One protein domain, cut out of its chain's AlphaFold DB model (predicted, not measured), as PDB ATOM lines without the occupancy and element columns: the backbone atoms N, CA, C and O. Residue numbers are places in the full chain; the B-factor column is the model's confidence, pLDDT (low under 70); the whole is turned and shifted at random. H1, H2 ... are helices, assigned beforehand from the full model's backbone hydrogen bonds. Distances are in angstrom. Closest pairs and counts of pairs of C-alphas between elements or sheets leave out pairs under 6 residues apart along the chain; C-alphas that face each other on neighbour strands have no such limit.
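This is residues 72 to 118 of the 172 residues of an uncharacterized protein of Methylobacterium oxalidis (UniProt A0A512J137). Two helices of equal length, H1 and H2, fold back on each other as a loose helical hairpin, with residues 100 to 105 of H2 meeting H1. Between the helices the link loops out, its residues 87 to 92 standing free, and after H2 a tail with no named element, residues 106 to 118, folds back past H2. The printed part has 47 residues with two named helices, H1 then H2, and no named strand; the class is all helix. The whole is flat, spanning 33 by 26 by 12 A, and only just compact, close to loose, with a radius of gyration of the C-alphas of 10.9 A.

Find C-alpha 73 at (559.865, 599.631, 471.526); from there H1, residues 73 to 84, runs 16.4 A to C-alpha 84 at (555.274, 583.934, 473.225). Look next at Pro 94, where H2, residues 94 to 105, begins; it runs 16.3 A to C-alpha 105 at (561.656, 592.849, 461.024).

Start from H1 and look at Arg 78: its C-alpha is 5.2 A from that of Ala 104, the closest pair of H1 and H2. The two helices touch, H2 with residues 100 to 105 alone. They run opposite ways at a steep tilt of 40 degrees and form a helical hairpin. Their centres are 11.2 A apart. In H1 and H2 every O i to N i+4 pair is within hydrogen-bond range.

Look to Thr 72 and Leu 118 for the two C-alphas farthest apart, 33.5 A. The printed part has no cut, and the link from H1 to H2, 9 residues, is short. Mean pLDDT of the printed part is 71.5; residues 90, 92, 106 and 109 to 118 are under 70.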
ATOM      1  N   THR A  72     564.002 599.718 468.908       86.75
ATOM      2  CA  THR A  72     562.754 600.462 469.123       86.75
ATOM      3  C   THR A  72     561.765 599.630 469.940       86.75
ATOM      4  O   THR A  72     561.785 598.396 469.875       86.75
ATOM      5  N   VAL A  73     560.891 600.297 470.700       86.38
ATOM      6  CA  VAL A  73     559.865 599.631 471.526       86.38
ATOM      7  C   VAL A  73     558.994 598.700 470.677       86.38
ATOM      8  O   VAL A  73     558.856 597.524 471.006       86.38
ATOM      9  N   ASP A  74     558.517 599.173 469.524       85.06
ATOM     10  CA  ASP A  74     557.706 598.369 468.599       85.06
ATOM     11  C   ASP A  74     558.422 597.100 468.126       85.06
ATOM     12  O   ASP A  74     557.807 596.044 467.966       85.06
ATOM     13  N   PHE A  75     559.731 597.189 467.876       82.75
ATOM     14  CA  PHE A  75     560.511 596.032 467.457       82.75
ATOM     15  C   PHE A  75     560.655 595.027 468.600       82.75
ATOM     16  O   PHE A  75     560.453 593.832 468.385       82.75
ATOM     17  N   ALA A  76     560.930 595.506 469.816       83.88
ATOM     18  CA  ALA A  76     560.977 594.659 471.003       83.88
ATOM     19  C   ALA A  76     559.641 593.928 471.223       83.88
ATOM     20  O   ALA A  76     559.633 592.707 471.373       83.88
ATOM     21  N   GLU A  77     558.506 594.632 471.156       86.44
ATOM     22  CA  GLU A  77     557.175 594.027 471.306       86.44
ATOM     23  C   GLU A  77     556.891 592.947 470.255       86.44
ATOM     24  O   GLU A  77     556.342 591.889 470.578       86.44
ATOM     25  N   ARG A  78     557.284 593.171 468.995       83.69
ATOM     26  CA  ARG A  78     557.137 592.161 467.933       83.69
ATOM     27  C   ARG A  78     557.942 590.904 468.232       83.69
ATOM     28  O   ARG A  78     557.428 589.809 468.010       83.69
ATOM     29  N   ILE A  79     559.165 591.048 468.743       80.06
ATOM     30  CA  ILE A  79     559.991 589.907 469.152       80.06
ATOM     31  C   ILE A  79     559.329 589.168 470.314       80.06
ATOM     32  O   ILE A  79     559.178 587.951 470.232       80.06
ATOM     33  N   TYR A  80     558.881 589.874 471.356       82.00
ATOM     34  CA  TYR A  80     558.219 589.245 472.503       82.00
ATOM     35  C   TYR A  80     556.981 588.452 472.079       82.00
ATOM     36  O   TYR A  80     556.887 587.266 472.384       82.00
ATOM     37  N   ARG A  81     556.099 589.039 471.261       82.25
ATOM     38  CA  ARG A  81     554.923 588.332 470.720       82.25
ATOM     39  C   ARG A  81     555.291 587.138 469.839       82.25
ATOM     40  O   ARG A  81     554.535 586.172 469.761       82.25
ATOM     41  N   ALA A  82     556.412 587.207 469.123       75.00
ATOM     42  CA  ALA A  82     556.897 586.095 468.313       75.00
ATOM     43  C   ALA A  82     557.414 584.946 469.196       75.00
ATOM     44  O   ALA A  82     557.129 583.784 468.905       75.00
ATOM     45  N   LEU A  83     558.106 585.268 470.293       76.06
ATOM     46  CA  LEU A  83     558.605 584.302 471.273       76.06
ATOM     47  C   LEU A  83     557.481 583.679 472.113       76.06
ATOM     48  O   LEU A  83     557.520 582.480 472.355       76.06
ATOM     49  N   GLU A  84     556.449 584.439 472.489       79.75
ATOM     50  CA  GLU A  84     555.274 583.934 473.225       79.75
ATOM     51  C   GLU A  84     554.511 582.833 472.477       79.75
ATOM     52  O   GLU A  84     553.833 582.008 473.087       79.75
ATOM     53  N   ARG A  85     554.615 582.795 471.143       74.38
ATOM     54  CA  ARG A  85     554.004 581.740 470.321       74.38
ATOM     55  C   ARG A  85     554.784 580.427 470.360       74.38
ATOM     56  O   ARG A  85     554.273 579.416 469.873       74.38
ATOM     57  N   LEU A  86     556.011 580.428 470.881       72.31
ATOM     58  CA  LEU A  86     556.794 579.212 471.035       72.31
ATOM     59  C   LEU A  86     556.338 578.433 472.279       72.31
ATOM     60  O   LEU A  86     556.079 579.026 473.325       72.31
ATOM     61  N   PRO A  87     556.280 577.092 472.212       79.00
ATOM     62  CA  PRO A  87     556.073 576.273 473.398       79.00
ATOM     63  C   PRO A  87     557.174 576.533 474.435       79.00
ATOM     64  O   PRO A  87     558.353 576.558 474.090       79.00
ATOM     65  N   SER A  88     556.819 576.607 475.718       74.19
ATOM     66  CA  SER A  88     557.764 576.826 476.832       74.19
ATOM     67  C   SER A  88     558.911 575.803 476.906       74.19
ATOM     68  O   SER A  88     559.955 576.078 477.488       74.19
ATOM     69  N   HIS A  89     558.734 574.625 476.302       72.31
ATOM     70  CA  HIS A  89     559.726 573.547 476.252       72.31
ATOM     71  C   HIS A  89     560.521 573.486 474.936       72.31
ATOM     72  O   HIS A  89     561.285 572.538 474.726       72.31
ATOM     73  N   SER A  90     560.345 574.445 474.021       67.94
ATOM     74  CA  SER A  90     561.097 574.463 472.765       67.94
ATOM     75  C   SER A  90     562.570 574.777 473.028       67.94
ATOM     76  O   SER A  90     562.893 575.762 473.691       67.94
ATOM     77  N   LYS A  91     563.475 573.945 472.501       71.25
ATOM     78  CA  LYS A  91     564.907 574.267 472.499       71.25
ATOM     79  C   LYS A  91     565.157 575.442 471.545       71.25
ATOM     80  O   LYS A  91     564.507 575.487 470.499       71.25
ATOM     81  N   PRO A  92     566.093 576.353 471.865       66.94
ATOM     82  CA  PRO A  92     566.457 577.448 470.975       66.94
ATOM     83  C   PRO A  92     567.144 576.880 469.728       66.94
ATOM     84  O   PRO A  92     568.343 576.613 469.728       66.94
ATOM     85  N   ASP A  93     566.362 576.640 468.678       75.31
ATOM     86  CA  ASP A  93     566.878 576.307 467.356       75.31
ATOM     87  C   ASP A  93     567.265 577.620 466.649       75.31
ATOM     88  O   ASP A  93     566.391 578.473 466.443       75.31
ATOM     89  N   PRO A  94     568.542 577.819 466.277       72.62
ATOM     90  CA  PRO A  94     568.991 579.034 465.606       72.62
ATOM     91  C   PRO A  94     568.215 579.323 464.314       72.62
ATOM     92  O   PRO A  94     567.941 580.487 464.029       72.62
ATOM     93  N   ALA A  95     567.765 578.300 463.579       72.12
ATOM     94  CA  ALA A  95     566.968 578.498 462.368       72.12
ATOM     95  C   ALA A  95     565.569 579.063 462.674       72.12
ATOM     96  O   ALA A  95     565.041 579.879 461.916       72.12
ATOM     97  N   VAL A  96     564.973 578.656 463.800       73.44
ATOM     98  CA  VAL A  96     563.687 579.186 464.280       73.44
ATOM     99  C   VAL A  96     563.860 580.621 464.772       73.44
ATOM    100  O   VAL A  96     563.042 581.476 464.440       73.44
ATOM    101  N   LEU A  97     564.944 580.911 465.495       74.06
ATOM    102  CA  LEU A  97     565.256 582.265 465.956       74.06
ATOM    103  C   LEU A  97     565.478 583.232 464.785       74.06
ATOM    104  O   LEU A  97     564.907 584.320 464.786       74.06
ATOM    105  N   GLU A  98     566.218 582.823 463.750       75.44
ATOM    106  CA  GLU A  98     566.379 583.611 462.519       75.44
ATOM    107  C   GLU A  98     565.040 583.874 461.821       75.44
ATOM    108  O   GLU A  98     564.796 584.972 461.316       75.44
ATOM    109  N   HIS A  99     564.147 582.884 461.810       72.56
ATOM    110  CA  HIS A  99     562.825 583.021 461.211       72.56
ATOM    111  C   HIS A  99     561.940 584.006 461.990       72.56
ATOM    112  O   HIS A  99     561.297 584.869 461.392       72.56
ATOM    113  N   LEU A 100     561.937 583.919 463.322       72.56
ATOM    114  CA  LEU A 100     561.200 584.842 464.190       72.56
ATOM    115  C   LEU A 100     561.754 586.265 464.096       72.56
ATOM    116  O   LEU A 100     560.982 587.222 464.073       72.56
ATOM    117  N   PHE A 101     563.072 586.405 463.971       75.25
ATOM    118  CA  PHE A 101     563.719 587.692 463.757       75.25
ATOM    119  C   PHE A 101     563.322 588.314 462.412       75.25
ATOM    120  O   PHE A 101     562.935 589.482 462.369       75.25
ATOM    121  N   ALA A 102     563.314 587.530 461.328       75.69
ATOM    122  CA  ALA A 102     562.851 587.993 460.021       75.69
ATOM    123  C   ALA A 102     561.375 588.438 460.054       75.69
ATOM    124  O   ALA A 102     561.042 589.502 459.530       75.69
ATOM    125  N   ILE A 103     560.508 587.680 460.742       71.62
ATOM    126  CA  ILE A 103     559.100 588.051 460.968       71.62
ATOM    127  C   ILE A 103     558.999 589.368 461.747       71.62
ATOM    128  O   ILE A 103     558.240 590.252 461.349       71.62
ATOM    129  N   ALA A 104     559.766 589.528 462.828       71.12
ATOM    130  CA  ALA A 104     559.751 590.748 463.634       71.12
ATOM    131  C   ALA A 104     560.192 591.982 462.826       71.12
ATOM    132  O   ALA A 104     559.627 593.068 462.984       71.12
ATOM    133  N   GLN A 105     561.161 591.804 461.923       74.81
ATOM    134  CA  GLN A 105     561.656 592.849 461.024       74.81
ATOM    135  C   GLN A 105     560.757 593.087 459.796       74.81
ATOM    136  O   GLN A 105     560.968 594.056 459.072       74.81
ATOM    137  N   GLY A 106     559.761 592.231 459.545       69.00
ATOM    138  CA  GLY A 106     558.920 592.301 458.346       69.00
ATOM    139  C   GLY A 106     559.661 591.958 457.048       69.00
ATOM    140  O   GLY A 106     559.198 592.309 455.965       69.00
ATOM    141  N   VAL A 107     560.808 591.282 457.140       77.31
ATOM    142  CA  VAL A 107     561.596 590.831 455.986       77.31
ATOM    143  C   VAL A 107     561.305 589.374 455.675       77.31
ATOM    144  O   VAL A 107     560.899 588.582 456.524       77.31
ATOM    145  N   THR A 108     561.519 589.004 454.414       71.38
ATOM    146  CA  THR A 108     561.326 587.615 454.004       71.38
ATOM    147  C   THR A 108     562.433 586.747 454.610       71.38
ATOM    148  O   THR A 108     563.608 587.061 454.413       71.38
ATOM    149  N   PRO A 109     562.100 585.642 455.297       66.94
ATOM    150  CA  PRO A 109     563.101 584.787 455.915       66.94
ATOM    151  C   PRO A 109     564.047 584.174 454.867       66.94
ATOM    152  O   PRO A 109     563.606 583.844 453.745       66.94
ATOM    153  N   PRO A 110     565.337 584.000 455.217       64.81
ATOM    154  CA  PRO A 110     566.326 583.397 454.332       64.81
ATOM    155  C   PRO A 110     565.881 581.992 453.906       64.81
ATOM    156  O   PRO A 110     565.280 581.244 454.674       64.81
ATOM    157  N   ALA A 111     566.151 581.617 452.652       60.62
ATOM    158  CA  ALA A 111     565.641 580.374 452.063       60.62
ATOM    159  C   ALA A 111     566.022 579.109 452.860       60.62
ATOM    160  O   ALA A 111     565.249 578.152 452.880       60.62
ATOM    161  N   ALA A 112     567.162 579.137 453.556       56.44
ATOM    162  CA  ALA A 112     567.641 578.063 454.422       56.44
ATOM    163  C   ALA A 112     566.738 577.803 455.647       56.44
ATOM    164  O   ALA A 112     566.627 576.658 456.072       56.44
ATOM    165  N   SER A 113     566.034 578.820 456.162       53.97
ATOM    166  CA  SER A 113     565.111 578.699 457.303       53.97
ATOM    167  C   SER A 113     563.641 578.556 456.890       53.97
ATOM    168  O   SER A 113     562.765 578.401 457.737       53.97
ATOM    169  N   ARG A 114     563.331 578.566 455.583       53.25
ATOM    170  CA  ARG A 114     561.956 578.373 455.069       53.25
ATOM    171  C   ARG A 114     561.431 576.952 455.246       53.25
ATOM    172  O   ARG A 114     560.254 576.696 454.989       53.25
ATOM    173  N   ARG A 115     562.288 576.016 455.641       47.25
ATOM    174  CA  ARG A 115     561.896 574.654 455.974       47.25
ATOM    175  C   ARG A 115     562.436 574.345 457.360       47.25
ATOM    176  O   ARG A 115     563.653 574.225 457.478       47.25
ATOM    177  N   PRO A 116     561.586 574.179 458.389       45.56
ATOM    178  CA  PRO A 116     562.049 573.474 459.569       45.56
ATOM    179  C   PRO A 116     562.585 572.126 459.081       45.56
ATOM    180  O   PRO A 116     561.899 571.415 458.337       45.56
ATOM    181  N   TYR A 117     563.831 571.811 459.435       44.59
ATOM    182  CA  TYR A 117     564.390 570.477 459.258       44.59
ATOM    183  C   TYR A 117     563.616 569.558 460.208       44.59
ATOM    184  O   TYR A 117     564.021 569.266 461.328       44.59
ATOM    185  N   LEU A 118     562.422 569.161 459.779       44.06
ATOM    186  CA  LEU A 118     561.617 568.141 460.415       44.06
ATOM    187  C   LEU A 118     562.335 566.810 460.174       44.06
ATOM    188  O   LEU A 118     562.017 566.066 459.253       44.06
TER     189      LEU A 118